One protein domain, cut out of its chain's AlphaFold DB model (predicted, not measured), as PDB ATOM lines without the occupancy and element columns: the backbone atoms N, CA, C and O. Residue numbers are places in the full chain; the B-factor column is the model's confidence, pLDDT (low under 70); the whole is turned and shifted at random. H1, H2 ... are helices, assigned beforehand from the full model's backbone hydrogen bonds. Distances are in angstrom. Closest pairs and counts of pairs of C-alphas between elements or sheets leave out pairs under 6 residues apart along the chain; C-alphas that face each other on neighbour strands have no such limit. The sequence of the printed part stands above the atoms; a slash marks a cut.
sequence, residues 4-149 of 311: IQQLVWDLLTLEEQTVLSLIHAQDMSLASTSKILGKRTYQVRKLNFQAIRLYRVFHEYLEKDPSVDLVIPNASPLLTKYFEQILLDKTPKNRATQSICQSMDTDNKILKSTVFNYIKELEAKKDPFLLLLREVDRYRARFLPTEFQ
ATOM      1  N   ILE A   4     130.318 192.681 147.634       79.62
ATOM      2  CA  ILE A   4     129.958 191.250 147.637       79.62
ATOM      3  C   ILE A   4     129.984 190.672 149.057       79.62
ATOM      4  O   ILE A   4     129.079 189.948 149.456       79.62
ATOM      5  N   GLN A   5     130.996 191.010 149.859       83.06
ATOM      6  CA  GLN A   5     131.095 190.513 151.233       83.06
ATOM      7  C   GLN A   5     129.950 191.026 152.107       83.06
ATOM      8  O   GLN A   5     129.476 190.273 152.953       83.06
ATOM      9  N   GLN A   6     129.525 192.274 151.894       84.00
ATOM     10  CA  GLN A   6     128.395 192.883 152.589       84.00
ATOM     11  C   GLN A   6     127.078 192.211 152.184       84.00
ATOM     12  O   GLN A   6     126.350 191.742 153.051       84.00
ATOM     13  N   LEU A   7     126.829 192.037 150.882       80.75
ATOM     14  CA  LEU A   7     125.651 191.321 150.380       80.75
ATOM     15  C   LEU A   7     125.549 189.912 150.972       80.75
ATOM     16  O   LEU A   7     124.515 189.517 151.505       80.75
ATOM     17  N   VAL A   8     126.643 189.150 150.925       84.25
ATOM     18  CA  VAL A   8     126.679 187.788 151.468       84.25
ATOM     19  C   VAL A   8     126.456 187.786 152.981       84.25
ATOM     20  O   VAL A   8     125.804 186.880 153.507       84.25
ATOM     21  N   TRP A   9     126.997 188.780 153.688       87.00
ATOM     22  CA  TRP A   9     126.786 188.940 155.121       87.00
ATOM     23  C   TRP A   9     125.309 189.157 155.446       87.00
ATOM     24  O   TRP A   9     124.770 188.460 156.308       87.00
ATOM     25  N   ASP A  10     124.631 190.026 154.702       84.31
ATOM     26  CA  ASP A  10     123.219 190.369 154.901       84.31
ATOM     27  C   ASP A  10     122.273 189.194 154.564       84.31
ATOM     28  O   ASP A  10     121.207 189.019 155.168       84.31
ATOM     29  N   LEU A  11     122.711 188.271 153.700       81.75
ATOM     30  CA  LEU A  11     122.015 187.003 153.454       81.75
ATOM     31  C   LEU A  11     122.042 186.048 154.656       81.75
ATOM     32  O   LEU A  11     121.248 185.101 154.711       81.75
ATOM     33  N   LEU A  12     122.917 186.239 155.642       85.06
ATOM     34  CA  LEU A  12     122.930 185.413 156.849       85.06
ATOM     35  C   LEU A  12     121.814 185.815 157.829       85.06
ATOM     36  O   LEU A  12     121.335 186.943 157.824       85.06
ATOM     37  N   THR A  13     121.298 184.886 158.639       86.12
ATOM     38  CA  THR A  13     120.391 185.277 159.737       86.12
ATOM     39  C   THR A  13     121.166 186.036 160.808       86.12
ATOM     40  O   THR A  13     122.369 185.834 160.952       86.12
ATOM     41  N   LEU A  14     120.471 186.841 161.615       88.56
ATOM     42  CA  LEU A  14     121.096 187.539 162.740       88.56
ATOM     43  C   LEU A  14     121.820 186.565 163.683       88.56
ATOM     44  O   LEU A  14     122.927 186.849 164.129       88.56
ATOM     45  N   GLU A  15     121.243 185.385 163.944       88.19
ATOM     46  CA  GLU A  15     121.908 184.360 164.758       88.19
ATOM     47  C   GLU A  15     123.216 183.879 164.118       88.19
ATOM     48  O   GLU A  15     124.221 183.733 164.807       88.19
ATOM     49  N   GLU A  16     123.229 183.639 162.808       89.19
ATOM     50  CA  GLU A  16     124.424 183.183 162.095       89.19
ATOM     51  C   GLU A  16     125.491 184.275 161.991       89.19
ATOM     52  O   GLU A  16     126.661 183.977 162.220       89.19
ATOM     53  N   GLN A  17     125.097 185.523 161.722       91.19
ATOM     54  CA  GLN A  17     125.992 186.683 161.774       91.19
ATOM     55  C   GLN A  17     126.615 186.813 163.164       91.19
ATOM     56  O   GLN A  17     127.830 186.907 163.292       91.19
ATOM     57  N   THR A  18     125.799 186.736 164.220       90.31
ATOM     58  CA  THR A  18     126.270 186.849 165.607       90.31
ATOM     59  C   THR A  18     127.251 185.730 165.949       90.31
ATOM     60  O   THR A  18     128.311 185.989 166.513       90.31
ATOM     61  N   VAL A  19     126.944 184.483 165.573       93.38
ATOM     62  CA  VAL A  19     127.849 183.341 165.775       93.38
ATOM     63  C   VAL A  19     129.181 183.556 165.053       93.38
ATOM     64  O   VAL A  19     130.228 183.348 165.666       93.38
ATOM     65  N   LEU A  20     129.157 183.986 163.786       91.12
ATOM     66  CA  LEU A  20     130.375 184.260 163.023       91.12
ATOM     67  C   LEU A  20     131.192 185.394 163.645       91.12
ATOM     68  O   LEU A  20     132.397 185.237 163.811       91.12
ATOM     69  N   SER A  21     130.555 186.501 164.031       91.50
ATOM     70  CA  SER A  21     131.231 187.641 164.656       91.50
ATOM     71  C   SER A  21     131.902 187.253 165.971       91.50
ATOM     72  O   SER A  21     133.074 187.553 166.175       91.50
ATOM     73  N   LEU A  22     131.194 186.535 166.850       86.25
ATOM     74  CA  LEU A  22     131.749 186.110 168.136       86.25
ATOM     75  C   LEU A  22     132.945 185.163 167.944       86.25
ATOM     76  O   LEU A  22     133.968 185.320 168.598       86.25
ATOM     77  N   ILE A  23     132.839 184.189 167.039       87.62
ATOM     78  CA  ILE A  23     133.888 183.171 166.872       87.62
ATOM     79  C   ILE A  23     135.082 183.696 166.072       87.62
ATOM     80  O   ILE A  23     136.214 183.381 166.416       87.62
ATOM     81  N   HIS A  24     134.845 184.445 164.993       86.88
ATOM     82  CA  HIS A  24     135.883 184.794 164.017       86.88
ATOM     83  C   HIS A  24     136.360 186.243 164.085       86.88
ATOM     84  O   HIS A  24     137.470 186.512 163.641       86.88
ATOM     85  N   ALA A  25     135.546 187.179 164.582       83.06
ATOM     86  CA  ALA A  25     135.970 188.575 164.734       83.06
ATOM     87  C   ALA A  25     136.448 188.881 166.159       83.06
ATOM     88  O   ALA A  25     137.311 189.732 166.344       83.06
ATOM     89  N   GLN A  26     135.890 188.196 167.158       86.81
ATOM     90  CA  GLN A  26     136.264 188.345 168.570       86.81
ATOM     91  C   GLN A  26     137.088 187.161 169.101       86.81
ATOM     92  O   GLN A  26     137.320 187.076 170.305       86.81
ATOM     93  N   ASP A  27     137.482 186.230 168.224       86.81
ATOM     94  CA  ASP A  27     138.278 185.033 168.539       86.81
ATOM     95  C   ASP A  27     137.752 184.217 169.739       86.81
ATOM     96  O   ASP A  27     138.503 183.580 170.484       86.81
ATOM     97  N   MET A  28     136.431 184.212 169.951       89.00
ATOM     98  CA  MET A  28     135.838 183.499 171.076       89.00
ATOM     99  C   MET A  28     135.768 181.996 170.817       89.00
ATOM    100  O   MET A  28     135.411 181.518 169.738       89.00
ATOM    101  N   SER A  29     136.005 181.218 171.871       89.06
ATOM    102  CA  SER A  29     135.790 179.776 171.818       89.06
ATOM    103  C   SER A  29     134.302 179.434 171.697       89.06
ATOM    104  O   SER A  29     133.447 180.085 172.301       89.06
ATOM    105  N   LEU A  30     133.991 178.329 171.008       86.00
ATOM    106  CA  LEU A  30     132.620 177.813 170.856       86.00
ATOM    107  C   LEU A  30     131.868 177.697 172.191       86.00
ATOM    108  O   LEU A  30     130.662 177.932 172.246       86.00
ATOM    109  N   ALA A  31     132.572 177.334 173.267       84.62
ATOM    110  CA  ALA A  31     131.998 177.217 174.602       84.62
ATOM    111  C   ALA A  31     131.592 178.584 175.176       84.62
ATOM    112  O   ALA A  31     130.510 178.715 175.746       84.62
ATOM    113  N   SER A  32     132.412 179.614 174.976       84.69
ATOM    114  CA  SER A  32     132.118 180.976 175.436       84.69
ATOM    115  C   SER A  32     130.966 181.578 174.634       84.69
ATOM    116  O   SER A  32     129.986 182.041 175.213       84.69
ATOM    117  N   THR A  33     131.006 181.440 173.307       88.06
ATOM    118  CA  THR A  33     129.913 181.827 172.406       88.06
ATOM    119  C   THR A  33     128.599 181.129 172.770       88.06
ATOM    120  O   THR A  33     127.540 181.750 172.752       88.06
ATOM    121  N   SER A  34     128.641 179.847 173.155       89.44
ATOM    122  CA  SER A  34     127.441 179.112 173.575       89.44
ATOM    123  C   SER A  34     126.807 179.642 174.855       89.44
ATOM    124  O   SER A  34     125.580 179.706 174.935       89.44
ATOM    125  N   LYS A  35     127.627 180.102 175.810       91.06
ATOM    126  CA  LYS A  35     127.142 180.742 177.035       91.06
ATOM    127  C   LYS A  35     126.468 182.075 176.716       91.06
ATOM    128  O   LYS A  35     125.366 182.306 177.194       91.06
ATOM    129  N   ILE A  36     127.083 182.895 175.860       90.25
ATOM    130  CA  ILE A  36     126.532 184.195 175.436       90.25
ATOM    131  C   ILE A  36     125.188 184.024 174.726       90.25
ATOM    132  O   ILE A  36     124.237 184.742 175.011       90.25
ATOM    133  N   LEU A  37     125.090 183.052 173.817       89.31
ATOM    134  CA  LEU A  37     123.883 182.833 173.018       89.31
ATOM    135  C   LEU A  37     122.798 182.021 173.736       89.31
ATOM    136  O   LEU A  37     121.751 181.768 173.140       89.31
ATOM    137  N   GLY A  38     123.044 181.540 174.961       91.12
ATOM    138  CA  GLY A  38     122.110 180.667 175.680       91.12
ATOM    139  C   GLY A  38     121.793 179.358 174.940       91.12
ATOM    140  O   GLY A  38     120.713 178.792 175.097       91.12
ATOM    141  N   LYS A  39     122.711 178.880 174.091       88.19
ATOM    142  CA  LYS A  39     122.545 177.670 173.267       88.19
ATOM    143  C   LYS A  39     123.523 176.597 173.714       88.19
ATOM    144  O   LYS A  39     124.569 176.876 174.286       88.19
ATOM    145  N   ARG A  40     123.230 175.335 173.403       86.31
ATOM    146  CA  ARG A  40     124.197 174.250 173.630       86.31
ATOM    147  C   ARG A  40     125.369 174.398 172.655       86.31
ATOM    148  O   ARG A  40     125.164 174.750 171.492       86.31
ATOM    149  N   THR A  41     126.584 174.047 173.074       78.62
ATOM    150  CA  THR A  41     127.808 174.188 172.259       78.62
ATOM    151  C   THR A  41     127.687 173.545 170.876       78.62
ATOM    152  O   THR A  41     128.109 174.129 169.877       78.62
ATOM    153  N   TYR A  42     127.039 172.379 170.769       78.00
ATOM    154  CA  TYR A  42     126.826 171.721 169.475       78.00
ATOM    155  C   TYR A  42     125.899 172.514 168.539       78.00
ATOM    156  O   TYR A  42     126.058 172.443 167.321       78.00
ATOM    157  N   GLN A  43     124.926 173.257 169.081       80.12
ATOM    158  CA  GLN A  43     124.009 174.084 168.291       80.12
ATOM    159  C   GLN A  43     124.762 175.278 167.712       80.12
ATOM    160  O   GLN A  43     124.648 175.531 166.517       80.12
ATOM    161  N   VAL A  44     125.595 175.936 168.524       86.38
ATOM    162  CA  VAL A  44     126.482 177.017 168.070       86.38
ATOM    163  C   VAL A  44     127.467 176.513 167.024       86.38
ATOM    164  O   VAL A  44     127.598 177.119 165.971       86.38
ATOM    165  N   ARG A  45     128.098 175.356 167.247       81.25
ATOM    166  CA  ARG A  45     129.006 174.755 166.261       81.25
ATOM    167  C   ARG A  45     128.304 174.450 164.939       81.25
ATOM    168  O   ARG A  45     128.870 174.684 163.873       81.25
ATOM    169  N   LYS A  46     127.081 173.916 164.997       81.19
ATOM    170  CA  LYS A  46     126.267 173.644 163.810       81.19
ATOM    171  C   LYS A  46     125.922 174.940 163.072       81.19
ATOM    172  O   LYS A  46     126.101 174.974 161.859       81.19
ATOM    173  N   LEU A  47     125.476 175.971 163.792       85.25
ATOM    174  CA  LEU A  47     125.186 177.292 163.232       85.25
ATOM    175  C   LEU A  47     126.431 177.900 162.589       85.25
ATOM    176  O   LEU A  47     126.356 178.322 161.444       85.25
ATOM    177  N   ASN A  48     127.583 177.838 163.260       87.94
ATOM    178  CA  ASN A  48     128.852 178.319 162.724       87.94
ATOM    179  C   ASN A  48     129.198 177.620 161.403       87.94
ATOM    180  O   ASN A  48     129.428 178.255 160.381       87.94
ATOM    181  N   PHE A  49     129.150 176.285 161.391       84.75
ATOM    182  CA  PHE A  49     129.423 175.502 160.186       84.75
ATOM    183  C   PHE A  49     128.459 175.834 159.036       84.75
ATOM    184  O   PHE A  49     128.885 175.960 157.889       84.75
ATOM    185  N   GLN A  50     127.164 175.965 159.335       83.69
ATOM    186  CA  GLN A  50     126.149 176.343 158.351       83.69
ATOM    187  C   GLN A  50     126.414 177.746 157.800       83.69
ATOM    188  O   GLN A  50     126.442 177.914 156.584       83.69
ATOM    189  N   ALA A  51     126.674 178.713 158.678       87.50
ATOM    190  CA  ALA A  51     126.941 180.100 158.331       87.50
ATOM    191  C   ALA A  51     128.180 180.235 157.438       87.50
ATOM    192  O   ALA A  51     128.073 180.800 156.356       87.50
ATOM    193  N   ILE A  52     129.313 179.625 157.816       87.25
ATOM    194  CA  ILE A  52     130.546 179.614 157.006       87.25
ATOM    195  C   ILE A  52     130.275 179.012 155.629       87.25
ATOM    196  O   ILE A  52     130.714 179.537 154.606       87.25
ATOM    197  N   ARG A  53     129.569 177.873 155.589       85.19
ATOM    198  CA  ARG A  53     129.334 177.173 154.328       85.19
ATOM    199  C   ARG A  53     128.450 177.993 153.398       85.19
ATOM    200  O   ARG A  53     128.756 178.062 152.214       85.19
ATOM    201  N   LEU A  54     127.396 178.605 153.925       83.94
ATOM    202  CA  LEU A  54     126.508 179.464 153.148       83.94
ATOM    203  C   LEU A  54     127.230 180.719 152.683       83.94
ATOM    204  O   LEU A  54     127.193 181.003 151.492       83.94
ATOM    205  N   TYR A  55     127.953 181.388 153.583       86.62
ATOM    206  CA  TYR A  55     128.769 182.551 153.250       86.62
ATOM    207  C   TYR A  55     129.688 182.244 152.066       86.62
ATOM    208  O   TYR A  55     129.648 182.915 151.042       86.62
ATOM    209  N   ARG A  56     130.445 181.145 152.147       85.69
ATOM    210  CA  ARG A  56     131.352 180.731 151.076       85.69
ATOM    211  C   ARG A  56     130.634 180.447 149.755       85.69
ATOM    212  O   ARG A  56     131.117 180.873 148.717       85.69
ATOM    213  N   VAL A  57     129.510 179.730 149.778       83.50
ATOM    214  CA  VAL A  57     128.793 179.367 148.541       83.50
ATOM    215  C   VAL A  57     128.173 180.595 147.871       83.50
ATOM    216  O   VAL A  57     128.260 180.715 146.654       83.50
ATOM    217  N   PHE A  58     127.578 181.513 148.638       83.88
ATOM    218  CA  PHE A  58     127.056 182.767 148.089       83.88
ATOM    219  C   PHE A  58     128.182 183.660 147.559       83.88
ATOM    220  O   PHE A  58     128.051 184.208 146.470       83.88
ATOM    221  N   HIS A  59     129.306 183.751 148.274       84.94
ATOM    222  CA  HIS A  59     130.476 184.504 147.820       84.94
ATOM    223  C   HIS A  59     131.029 183.952 146.500       84.94
ATOM    224  O   HIS A  59     131.169 184.695 145.538       84.94
ATOM    225  N   GLU A  60     131.259 182.635 146.419       84.31
ATOM    226  CA  GLU A  60     131.734 181.964 145.197       84.31
ATOM    227  C   GLU A  60     130.746 182.098 144.022       84.31
ATOM    228  O   GLU A  60     131.159 182.032 142.865       84.31
ATOM    229  N   TYR A  61     129.445 182.235 144.298       82.81
ATOM    230  CA  TYR A  61     128.426 182.457 143.273       82.81
ATOM    231  C   TYR A  61     128.465 183.896 142.744       82.81
ATOM    232  O   TYR A  61     128.561 184.086 141.535       82.81
ATOM    233  N   LEU A  62     128.460 184.890 143.637       80.88
ATOM    234  CA  LEU A  62     128.452 186.311 143.272       80.88
ATOM    235  C   LEU A  62     129.776 186.780 142.655       80.88
ATOM    236  O   LEU A  62     129.778 187.659 141.803       80.88
ATOM    237  N   GLU A  63     130.911 186.176 143.021       81.38
ATOM    238  CA  GLU A  63     132.198 186.485 142.380       81.38
ATOM    239  C   GLU A  63     132.260 186.062 140.908       81.38
ATOM    240  O   GLU A  63     133.014 186.649 140.134       81.38
ATOM    241  N   LYS A  64     131.500 185.034 140.509       76.81
ATOM    242  CA  LYS A  64     131.510 184.538 139.124       76.81
ATOM    243  C   LYS A  64     130.746 185.436 138.166       76.81
ATOM    244  O   LYS A  64     131.054 185.418 136.978       76.81
ATOM    245  N   ASP A  65     129.773 186.180 138.672       67.31
ATOM    246  CA  ASP A  65     129.009 187.131 137.882       67.31
ATOM    247  C   ASP A  65     128.654 188.363 138.733       67.31
ATOM    248  O   ASP A  65     127.586 188.421 139.344       67.31
ATOM    249  N   PRO A  66     129.554 189.363 138.790       59.66
ATOM    250  CA  PRO A  66     129.355 190.581 139.574       59.66
ATOM    251  C   PRO A  66     128.185 191.449 139.089       59.66
ATOM    252  O   PRO A  66     127.823 192.396 139.779       59.66
ATOM    253  N   SER A  67     127.624 191.163 137.904       57.12
ATOM    254  CA  SER A  67     126.466 191.880 137.349       57.12
ATOM    255  C   SER A  67     125.128 191.418 137.940       57.12
ATOM    256  O   SER A  67     124.085 192.028 137.702       57.12
ATOM    257  N   VAL A  68     125.153 190.348 138.737       59.38
ATOM    258  CA  VAL A  68     123.988 189.766 139.400       59.38
ATOM    259  C   VAL A  68     123.720 190.531 140.700       59.38
ATOM    260  O   VAL A  68     124.116 190.112 141.784       59.38
ATOM    261  N   ASP A  69     123.032 191.672 140.590       58.34
ATOM    262  CA  ASP A  69     122.586 192.477 141.745       58.34
ATOM    263  C   ASP A  69     121.582 191.734 142.642       58.34
ATOM    264  O   ASP A  69     121.400 192.053 143.816       58.34
ATOM    265  N   LEU A  70     120.938 190.702 142.102       56.19
ATOM    266  CA  LEU A  70     119.968 189.883 142.806       56.19
ATOM    267  C   LEU A  70     120.336 188.430 142.610       56.19
ATOM    268  O   LEU A  70     120.445 187.962 141.490       56.19
ATOM    269  N   VAL A  71     120.456 187.727 143.730       62.22
ATOM    270  CA  VAL A  71     120.740 186.301 143.953       62.22
ATOM    271  C   VAL A  71     119.967 185.314 143.042       62.22
ATOM    272  O   VAL A  71     120.124 184.111 143.194       62.22
ATOM    273  N   ILE A  72     119.132 185.768 142.107       68.44
ATOM    274  CA  ILE A  72     118.186 184.992 141.313       68.44
ATOM    275  C   ILE A  72     118.347 185.373 139.830       68.44
ATOM    276  O   ILE A  72     118.185 186.544 139.489       68.44
ATOM    277  N   PRO A  73     118.630 184.408 138.935       66.56
ATOM    278  CA  PRO A  73     118.720 184.656 137.501       66.56
ATOM    279  C   PRO A  73     117.432 185.280 136.958       66.56
ATOM    280  O   PRO A  73     116.343 184.966 137.440       66.56
ATOM    281  N   ASN A  74     117.552 186.111 135.920       69.88
ATOM    282  CA  ASN A  74     116.418 186.785 135.286       69.88
ATOM    283  C   ASN A  74     115.392 185.749 134.772       69.88
ATOM    284  O   ASN A  74     115.607 185.086 133.754       69.88
ATOM    285  N   ALA A  75     114.315 185.559 135.531       77.56
ATOM    286  CA  ALA A  75     113.286 184.547 135.321       77.56
ATOM    287  C   ALA A  75     111.900 185.205 135.254       77.56
ATOM    288  O   ALA A  75     111.768 186.429 135.278       77.56
ATOM    289  N   SER A  76     110.838 184.398 135.159       85.62
ATOM    290  CA  SER A  76     109.483 184.946 135.220       85.62
ATOM    291  C   SER A  76     109.255 185.673 136.558       85.62
ATOM    292  O   SER A  76     109.762 185.213 137.585       85.62
ATOM    293  N   PRO A  77     108.447 186.751 136.599       86.19
ATOM    294  CA  PRO A  77     108.204 187.518 137.827       86.19
ATOM    295  C   PRO A  77     107.759 186.653 139.014       86.19
ATOM    296  O   PRO A  77     108.111 186.912 140.163       86.19
ATOM    297  N   LEU A  78     107.003 185.591 138.726       88.12
ATOM    298  CA  LEU A  78     106.532 184.616 139.703       88.12
ATOM    299  C   LEU A  78     107.674 183.776 140.302       88.12
ATOM    300  O   LEU A  78     107.699 183.555 141.512       88.12
ATOM    301  N   LEU A  79     108.633 183.334 139.482       88.62
ATOM    302  CA  LEU A  79     109.822 182.617 139.954       88.62
ATOM    303  C   LEU A  79     110.757 183.540 140.732       88.62
ATOM    304  O   LEU A  79     111.257 183.139 141.782       88.62
ATOM    305  N   THR A  80     110.944 184.769 140.250       87.25
ATOM    306  CA  THR A  80     111.771 185.775 140.916       87.25
ATOM    307  C   THR A  80     111.255 186.034 142.327       87.25
ATOM    308  O   THR A  80     111.974 185.750 143.282       87.25
ATOM    309  N   LYS A  81     109.970 186.387 142.494       87.31
ATOM    310  CA  LYS A  81     109.388 186.581 143.838       87.31
ATOM    311  C   LYS A  81     109.477 185.331 144.718       87.31
ATOM    312  O   LYS A  81     109.684 185.440 145.924       87.31
ATOM    313  N   TYR A  82     109.335 184.135 144.139       88.75
ATOM    314  CA  TYR A  82     109.478 182.880 144.883       88.75
ATOM    315  C   TYR A  82     110.868 182.695 145.470       88.75
ATOM    316  O   TYR A  82     110.999 182.379 146.655       88.75
ATOM    317  N   PHE A  83     111.908 182.895 144.666       86.75
ATOM    318  CA  PHE A  83     113.263 182.770 145.171       86.75
ATOM    319  C   PHE A  83     113.663 183.958 146.054       86.75
ATOM    320  O   PHE A  83     114.413 183.735 146.999       86.75
ATOM    321  N   GLU A  84     113.120 185.164 145.843       85.56
ATOM    322  CA  GLU A  84     113.361 186.330 146.712       85.56
ATOM    323  C   GLU A  84     112.857 186.045 148.123       85.56
ATOM    324  O   GLU A  84     113.633 186.078 149.080       85.56
ATOM    325  N   GLN A  85     111.596 185.623 148.249       85.81
ATOM    326  CA  GLN A  85     111.010 185.329 149.554       85.81
ATOM    327  C   GLN A  85     111.749 184.221 150.304       85.81
ATOM    328  O   GLN A  85     111.750 184.178 151.532       85.81
ATOM    329  N   ILE A  86     112.367 183.286 149.590       85.12
ATOM    330  CA  ILE A  86     112.996 182.114 150.193       85.12
ATOM    331  C   ILE A  86     114.477 182.345 150.499       85.12
ATOM    332  O   ILE A  86     114.960 181.876 151.531       85.12
ATOM    333  N   LEU A  87     115.201 183.026 149.611       82.94
ATOM    334  CA  LEU A  87     116.639 183.260 149.742       82.94
ATOM    335  C   LEU A  87     116.934 184.543 150.520       82.94
ATOM    336  O   LEU A  87     117.823 184.521 151.373       82.94
ATOM    337  N   LEU A  88     116.180 185.616 150.263       80.44
ATOM    338  CA  LEU A  88     116.362 186.923 150.898       80.44
ATOM    339  C   LEU A  88     115.531 187.011 152.182       80.44
ATOM    340  O   LEU A  88     116.097 187.102 153.274       80.44
ATOM    341  N   ASP A  89     114.208 186.850 152.069       79.56
ATOM    342  CA  ASP A  89     113.297 187.009 153.219       79.56
ATOM    343  C   ASP A  89     113.289 185.785 154.146       79.56
ATOM    344  O   ASP A  89     112.718 185.814 155.238       79.56
ATOM    345  N   LYS A  90     113.930 184.685 153.726       77.00
ATOM    346  CA  LYS A  90     114.065 183.434 154.497       77.00
ATOM    347  C   LYS A  90     112.706 182.837 154.894       77.00
ATOM    348  O   LYS A  90     112.579 182.122 155.893       77.00
ATOM    349  N   THR A  91     111.681 183.095 154.090       81.81
ATOM    350  CA  THR A  91     110.314 182.644 154.319       81.81
ATOM    351  C   THR A  91     110.211 181.130 154.094       81.81
ATOM    352  O   THR A  91     110.664 180.611 153.069       81.81
ATOM    353  N   PRO A  92     109.591 180.366 155.016       81.75
ATOM    354  CA  PRO A  92     109.357 178.943 154.810       81.75
ATOM    355  C   PRO A  92     108.546 178.689 153.539       81.75
ATOM    356  O   PRO A  92     107.536 179.351 153.314       81.75
ATOM    357  N   LYS A  93     108.919 177.654 152.778       84.12
ATOM    358  CA  LYS A  93     108.295 177.278 151.498       84.12
ATOM    359  C   LYS A  93     106.773 177.418 151.475       84.12
ATOM    360  O   LYS A  93     106.234 178.034 150.566       84.12
ATOM    361  N   ASN A  94     106.078 176.858 152.466       84.44
ATOM    362  CA  ASN A  94     104.613 176.869 152.503       84.44
ATOM    363  C   ASN A  94     104.053 178.292 152.624       84.44
ATOM    364  O   ASN A  94     103.091 178.617 151.938       84.44
ATOM    365  N   ARG A  95     104.682 179.135 153.453       86.12
ATOM    366  CA  ARG A  95     104.293 180.539 153.621       86.12
ATOM    367  C   ARG A  95     104.627 181.353 152.378       86.12
ATOM    368  O   ARG A  95     103.786 182.126 151.943       86.12
ATOM    369  N   ALA A  96     105.794 181.119 151.777       87.31
ATOM    370  CA  ALA A  96     106.185 181.797 150.546       87.31
ATOM    371  C   ALA A  96     105.213 181.465 149.403       87.31
ATOM    372  O   ALA A  96     104.678 182.343 148.739       87.31
ATOM    373  N   THR A  97     104.884 180.179 149.253       86.75
ATOM    374  CA  THR A  97     103.918 179.713 148.247       86.75
ATOM    375  C   THR A  97     102.549 180.369 148.458       86.75
ATOM    376  O   THR A  97     101.985 180.909 147.515       86.75
ATOM    377  N   GLN A  98     102.036 180.389 149.695       88.31
ATOM    378  CA  GLN A  98     100.760 181.040 150.017       88.31
ATOM    379  C   GLN A  98     100.784 182.545 149.735       88.31
ATOM    380  O   GLN A  98      99.868 183.048 149.092       88.31
ATOM    381  N   SER A  99     101.833 183.242 150.179       89.00
ATOM    382  CA  SER A  99     101.990 184.685 149.982       89.00
ATOM    383  C   SER A  99     102.021 185.046 148.499       89.00
ATOM    384  O   SER A  99     101.333 185.972 148.075       89.00
ATOM    385  N   ILE A 100     102.753 184.281 147.690       88.81
ATOM    386  CA  ILE A 100     102.876 184.540 146.254       88.81
ATOM    387  C   ILE A 100     101.563 184.260 145.545       88.81
ATOM    388  O   ILE A 100     101.102 185.118 144.799       88.81
ATOM    389  N   CYS A 101     100.935 183.117 145.831       88.88
ATOM    390  CA  CYS A 101      99.624 182.770 145.292       88.88
ATOM    391  C   CYS A 101      98.573 183.847 145.589       88.88
ATOM    392  O   CYS A 101      97.809 184.193 144.698       88.88
ATOM    393  N   GLN A 102      98.575 184.413 146.800       88.69
ATOM    394  CA  GLN A 102      97.689 185.521 147.167       88.69
ATOM    395  C   GLN A 102      98.059 186.823 146.445       88.69
ATOM    396  O   GLN A 102      97.185 187.505 145.924       88.69
ATOM    397  N   SER A 103      99.347 187.175 146.397       88.06
ATOM    398  CA  SER A 103      99.808 188.449 145.824       88.06
ATOM    399  C   SER A 103      99.728 188.522 144.297       88.06
ATOM    400  O   SER A 103      99.703 189.616 143.740       88.06
ATOM    401  N   MET A 104      99.752 187.372 143.622       86.12
ATOM    402  CA  MET A 104      99.760 187.262 142.162       86.12
ATOM    403  C   MET A 104      98.502 186.586 141.612       86.12
ATOM    404  O   MET A 104      98.498 186.216 140.441       86.12
ATOM    405  N   ASP A 105      97.485 186.368 142.451       87.94
ATOM    406  CA  ASP A 105      96.239 185.677 142.090       87.94
ATOM    407  C   ASP A 105      96.492 184.395 141.271       87.94
ATOM    408  O   ASP A 105      96.029 184.211 140.147       87.94
ATOM    409  N   THR A 106      97.371 183.537 141.794       88.50
ATOM    410  CA  THR A 106      97.846 182.340 141.089       88.50
ATOM    411  C   THR A 106      97.609 181.087 141.912       88.50
ATOM    412  O   THR A 106      97.869 181.045 143.114       88.50
ATOM    413  N   ASP A 107      97.222 180.004 141.245       90.69
ATOM    414  CA  ASP A 107      97.030 178.714 141.888       90.69
ATOM    415  C   ASP A 107      98.330 178.083 142.407       90.69
ATOM    416  O   ASP A 107      99.357 178.002 141.726       90.69
ATOM    417  N   ASN A 108      98.235 177.468 143.588       87.31
ATOM    418  CA  ASN A 108      99.317 176.694 144.208       87.31
ATOM    419  C   ASN A 108      99.881 175.601 143.284       87.31
ATOM    420  O   ASN A 108     101.072 175.281 143.342       87.31
ATOM    421  N   LYS A 109      99.023 174.973 142.471       88.06
ATOM    422  CA  LYS A 109      99.433 173.918 141.534       88.06
ATOM    423  C   LYS A 109     100.303 174.479 140.411       88.06
ATOM    424  O   LYS A 109     101.291 173.837 140.062       88.06
ATOM    425  N   ILE A 110      99.962 175.667 139.909       88.62
ATOM    426  CA  ILE A 110     100.694 176.355 138.844       88.62
ATOM    427  C   ILE A 110     102.068 176.772 139.366       88.62
ATOM    428  O   ILE A 110     103.077 176.369 138.803       88.62
ATOM    429  N   LEU A 111     102.140 177.456 140.512       88.56
ATOM    430  CA  LEU A 111     103.428 177.862 141.089       88.56
ATOM    431  C   LEU A 111     104.363 176.661 141.317       88.56
ATOM    432  O   LEU A 111     105.540 176.697 140.955       88.56
ATOM    433  N   LYS A 112     103.840 175.557 141.864       86.88
ATOM    434  CA  LYS A 112     104.635 174.337 142.077       86.88
ATOM    435  C   LYS A 112     105.144 173.726 140.771       86.88
ATOM    436  O   LYS A 112     106.298 173.298 140.740       86.88
ATOM    437  N   SER A 113     104.317 173.661 139.725       89.12
ATOM    438  CA  SER A 113     104.736 173.106 138.434       89.12
ATOM    439  C   SER A 113     105.757 174.009 137.739       89.12
ATOM    440  O   SER A 113     106.757 173.501 137.232       89.12
ATOM    441  N   THR A 114     105.584 175.333 137.800       90.38
ATOM    442  CA  THR A 114     106.533 176.310 137.249       90.38
ATOM    443  C   THR A 114     107.898 176.209 137.928       90.38
ATOM    444  O   THR A 114     108.911 176.082 137.242       90.38
ATOM    445  N   VAL A 115     107.943 176.177 139.267       89.38
ATOM    446  CA  VAL A 115     109.197 175.998 140.024       89.38
ATOM    447  C   VAL A 115     109.870 174.671 139.667       89.38
ATOM    448  O   VAL A 115     111.083 174.617 139.476       89.38
ATOM    449  N   PHE A 116     109.095 173.592 139.560       88.81
ATOM    450  CA  PHE A 116     109.617 172.271 139.216       88.81
ATOM    451  C   PHE A 116     110.231 172.223 137.809       88.81
ATOM    452  O   PHE A 116     111.327 171.687 137.642       88.81
ATOM    453  N   ASN A 117     109.558 172.799 136.811       89.88
ATOM    454  CA  ASN A 117     110.060 172.853 135.439       89.88
ATOM    455  C   ASN A 117     111.319 173.715 135.337       89.88
ATOM    456  O   ASN A 117     112.306 173.280 134.750       89.88
ATOM    457  N   TYR A 118     111.335 174.870 136.001       90.81
ATOM    458  CA  TYR A 118     112.509 175.734 136.028       90.81
ATOM    459  C   TYR A 118     113.733 175.032 136.634       90.81
ATOM    460  O   TYR A 118     114.826 175.085 136.080       90.81
ATOM    461  N   ILE A 119     113.560 174.273 137.721       89.38
ATOM    462  CA  ILE A 119     114.660 173.488 138.305       89.38
ATOM    463  C   ILE A 119     115.198 172.443 137.320       89.38
ATOM    464  O   ILE A 119     116.413 172.265 137.231       89.38
ATOM    465  N   LYS A 120     114.326 171.778 136.552       88.94
ATOM    466  CA  LYS A 120     114.758 170.842 135.502       88.94
ATOM    467  C   LYS A 120     115.549 171.532 134.392       88.94
ATOM    468  O   LYS A 120     116.520 170.966 133.896       88.94
ATOM    469  N   GLU A 121     115.159 172.743 134.006       90.06
ATOM    470  CA  GLU A 121     115.903 173.533 133.021       90.06
ATOM    471  C   GLU A 121     117.299 173.898 133.532       90.06
ATOM    472  O   GLU A 121     118.285 173.729 132.811       90.06
ATOM    473  N   LEU A 122     117.406 174.331 134.792       88.19
ATOM    474  CA  LEU A 122     118.697 174.606 135.426       88.19
ATOM    475  C   LEU A 122     119.573 173.345 135.508       88.19
ATOM    476  O   LEU A 122     120.787 173.420 135.314       88.19
ATOM    477  N   GLU A 123     118.978 172.174 135.763       86.62
ATOM    478  CA  GLU A 123     119.687 170.888 135.747       86.62
ATOM    479  C   GLU A 123     120.270 170.569 134.373       86.62
ATOM    480  O   GLU A 123     121.444 170.204 134.279       86.62
ATOM    481  N   ALA A 124     119.476 170.739 133.313       87.06
ATOM    482  CA  ALA A 124     119.916 170.508 131.942       87.06
ATOM    483  C   ALA A 124     121.077 171.438 131.554       87.06
ATOM    484  O   ALA A 124     122.042 170.999 130.929       87.06
ATOM    485  N   LYS A 125     121.015 172.701 131.989       86.00
ATOM    486  CA  LYS A 125     122.048 173.720 131.745       86.00
ATOM    487  C   LYS A 125     123.263 173.606 132.672       86.00
ATOM    488  O   LYS A 125     124.261 174.279 132.435       86.00
ATOM    489  N   LYS A 126     123.204 172.760 133.710       82.94
ATOM    490  CA  LYS A 126     124.196 172.698 134.803       82.94
ATOM    491  C   LYS A 126     124.455 174.078 135.423       82.94
ATOM    492  O   LYS A 126     125.596 174.427 135.727       82.94
ATOM    493  N   ASP A 127     123.386 174.845 135.601       83.81
ATOM    494  CA  ASP A 127     123.458 176.240 136.022       83.81
ATOM    495  C   ASP A 127     124.057 176.376 137.444       83.81
ATOM    496  O   ASP A 127     123.628 175.658 138.361       83.81
ATOM    497  N   PRO A 128     125.035 177.276 137.674       81.25
ATOM    498  CA  PRO A 128     125.602 177.528 139.000       81.25
ATOM    499  C   PRO A 128     124.562 177.912 140.060       81.25
ATOM    500  O   PRO A 128     124.731 177.561 141.231       81.25
ATOM    501  N   PHE A 129     123.466 178.566 139.669       83.94
ATOM    502  CA  PHE A 129     122.376 178.921 140.573       83.94
ATOM    503  C   PHE A 129     121.740 177.680 141.200       83.94
ATOM    504  O   PHE A 129     121.450 177.656 142.393       83.94
ATOM    505  N   LEU A 130     121.616 176.580 140.453       84.50
ATOM    506  CA  LEU A 130     121.106 175.327 141.008       84.50
ATOM    507  C   LEU A 130     122.017 174.764 142.105       84.50
ATOM    508  O   LEU A 130     121.528 174.184 143.079       84.50
ATOM    509  N   LEU A 131     123.339 174.908 141.965       80.94
ATOM    510  CA  LEU A 131     124.285 174.482 142.999       80.94
ATOM    511  C   LEU A 131     124.105 175.309 144.270       80.94
ATOM    512  O   LEU A 131     124.050 174.729 145.358       80.94
ATOM    513  N   LEU A 132     123.937 176.626 144.124       85.44
ATOM    514  CA  LEU A 132     123.599 177.517 145.228       85.44
ATOM    515  C   LEU A 132     122.301 177.065 145.904       85.44
ATOM    516  O   LEU A 132     122.306 176.778 147.103       85.44
ATOM    517  N   LEU A 133     121.218 176.894 145.137       84.88
ATOM    518  CA  LEU A 133     119.925 176.481 145.676       84.88
ATOM    519  C   LEU A 133     120.028 175.163 146.464       84.88
ATOM    520  O   LEU A 133     119.515 175.032 147.574       84.88
ATOM    521  N   ARG A 134     120.741 174.173 145.925       82.75
ATOM    522  CA  ARG A 134     120.926 172.863 146.567       82.75
ATOM    523  C   ARG A 134     121.738 172.930 147.862       82.75
ATOM    524  O   ARG A 134     121.486 172.145 148.780       82.75
ATOM    525  N   GLU A 135     122.729 173.816 147.952       79.50
ATOM    526  CA  GLU A 135     123.483 174.025 149.193       79.50
ATOM    527  C   GLU A 135     122.638 174.771 150.235       79.50
ATOM    528  O   GLU A 135     122.626 174.364 151.398       79.50
ATOM    529  N   VAL A 136     121.858 175.782 149.838       81.06
ATOM    530  CA  VAL A 136     120.944 176.480 150.762       81.06
ATOM    531  C   VAL A 136     119.866 175.523 151.288       81.06
ATOM    532  O   VAL A 136     119.626 175.475 152.499       81.06
ATOM    533  N   ASP A 137     119.286 174.686 150.421       81.94
ATOM    534  CA  ASP A 137     118.265 173.695 150.792       81.94
ATOM    535  C   ASP A 137     118.780 172.679 151.823       81.94
ATOM    536  O   ASP A 137     118.108 172.337 152.802       81.94
ATOM    537  N   ARG A 138     120.041 172.263 151.665       77.81
ATOM    538  CA  ARG A 138     120.714 171.331 152.576       77.81
ATOM    539  C   ARG A 138     120.863 171.880 153.994       77.81
ATOM    540  O   ARG A 138     120.857 171.085 154.945       77.81
ATOM    541  N   TYR A 139     121.070 173.190 154.140       74.56
ATOM    542  CA  TYR A 139     121.491 173.793 155.405       74.56
ATOM    543  C   TYR A 139     120.442 174.659 156.097       74.56
ATOM    544  O   TYR A 139     120.491 174.709 157.325       74.56
ATOM    545  N   ARG A 140     119.501 175.288 155.384       67.88
ATOM    546  CA  ARG A 140     118.586 176.276 155.985       67.88
ATOM    547  C   ARG A 140     117.106 175.987 155.799       67.88
ATOM    548  O   ARG A 140     116.394 175.858 156.789       67.88
ATOM    549  N   ALA A 141     116.627 175.892 154.566       63.03
ATOM    550  CA  ALA A 141     115.197 175.908 154.285       63.03
ATOM    551  C   ALA A 141     114.884 174.869 153.218       63.03
ATOM    552  O   ALA A 141     115.475 174.885 152.155       63.03
ATOM    553  N   ARG A 142     113.962 173.945 153.492       72.25
ATOM    554  CA  ARG A 142     113.554 172.916 152.524       72.25
ATOM    555  C   ARG A 142     112.655 173.501 151.444       72.25
ATOM    556  O   ARG A 142     111.445 173.263 151.436       72.25
ATOM    557  N   PHE A 143     113.218 174.352 150.607       74.06
ATOM    558  CA  PHE A 143     112.463 175.152 149.659       74.06
ATOM    559  C   PHE A 143     112.377 174.524 148.275       74.06
ATOM    560  O   PHE A 143     111.434 174.813 147.534       74.06
ATOM    561  N   LEU A 144     113.297 173.620 147.935       80.56
ATOM    562  CA  LEU A 144     113.199 172.874 146.689       80.56
ATOM    563  C   LEU A 144     111.983 171.924 146.732       80.56
ATOM    564  O   LEU A 144     111.466 171.593 147.812       80.56
ATOM    565  N   PRO A 145     111.431 171.503 145.582       76.69
ATOM    566  CA  PRO A 145     110.534 170.351 145.510       76.69
ATOM    567  C   PRO A 145     111.171 169.135 146.184       76.69
ATOM    568  O   PRO A 145     112.392 168.984 146.155       76.69
ATOM    569  N   THR A 146     110.355 168.301 146.829       75.00
ATOM    570  CA  THR A 146     110.814 167.185 147.676       75.00
ATOM    571  C   THR A 146     111.781 166.258 146.938       75.00
ATOM    572  O   THR A 146     112.716 165.732 147.532       75.00
ATOM    573  N   GLU A 147     111.583 166.111 145.633       70.88
ATOM    574  CA  GLU A 147     112.376 165.313 144.703       70.88
ATOM    575  C   GLU A 147     113.813 165.834 144.535       70.88
ATOM    576  O   GLU A 147     114.721 165.053 144.261       70.88
ATOM    577  N   PHE A 148     114.026 167.138 144.731       72.44
ATOM    578  CA  PHE A 148     115.320 167.815 144.589       72.44
ATOM    579  C   PHE A 148     115.947 168.215 145.930       72.44
ATOM    580  O   PHE A 148     117.071 168.726 145.957       72.44
ATOM    581  N   GLN A 149     115.241 167.993 147.044       77.19
ATOM    582  CA  GLN A 149     115.731 168.340 148.374       77.19
ATOM    583  C   GLN A 149     116.924 167.476 148.771       77.19
ATOM    584  O   GLN A 149     116.890 166.244 148.691       77.19
TER     585      GLN A 149
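Overview. This is residues 4 to 149 of the 311 residues of an uncharacterized protein of Thermoprotei archaeon (UniProt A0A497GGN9). Two lobes of helices stand next to each other, joined where the long helix H4 of the one and the helix H8 of the other run side by side, opposite ways, at a shallow tilt of 8 degrees. In the first lobe H4 is the backbone, with the short helices H1, H2 and H3 packed along it; in the second, H5 and H6 form a helical hairpin and H7 leads from H6 back to H8. The printed part has 146 residues with eight named helices, H1 to H8 in chain order, and no named strand; its class is all helix. The whole is compact, with a radius of gyration of the C-alphas of 16.7 A, and elongated, spanning 48 by 31 by 25 A.

Arrangement. Begin with H4, residues 41 to 62, the hub, which touches four other helices. H1, residues 4 to 10, touches it at a steep tilt of 39 degrees, opposite ways; look at the closest C-alphas, Val 8 and Tyr 55, 5.9 A apart. H2, residues 14 to 25, touches H4 about perpendicular, at 88 degrees, with the C-alphas of Glu 16 and Ala 51 closest at 5.5 A. H3, residues 30 to 36, touches H4 through residues 41 to 45 of H4 alone, with the C-alphas of Ser 34 and Thr 41 closest at 5.1 A. H8, residues 128 to 139, touches H4 at a shallow tilt of 8 degrees, opposite ways; its closest C-alphas are Tyr 139 and Gln 50, 6.1 A apart. From H8 go to H7, residues 108 to 125: the two touch at a steep tilt of 59 degrees, closest at the C-alphas of Leu 122 and Leu 130, 6.1 A. H5, residues 77 to 87, and H6, residues 93 to 103, are a hairpin at 37 degrees, only just steep, closest at the C-alphas of Gln 85 and Ala 96, 6.1 A. H5 and H7 only just touch, with 3 pairs of C-alphas within 8 A, the closest those of Leu 79 and Val 115 at 6.6 A. H4 and H5 are apart. In H1 to H8 every O i to N i+4 pair is within hydrogen-bond range.

Along the chain. Find C-alpha 41 at (127.808, 174.188, 172.259); from there H4 runs 31.4 A to C-alpha 62 at (128.452, 186.311, 143.272). H7 is 26.1 A long, H8 17.3 A, H5 15.2 A, H6 15.1 A, H2 15.0 A, and H1 and H3 9.9 A each. H1 begins at C-alpha 4, (129.958, 191.250, 147.637).

Size, cuts and confidence. The two farthest C-alphas, of Ser 29 and Asp 105, are 49.8 A apart. The printed part has no cut. The link from H4 to H5, residues 63 to 76, is long; the other links are tight. Confidence is low, with pLDDT under 70, at residues 65 to 74 and 140 to 141; the mean pLDDT of the printed part is 83.2.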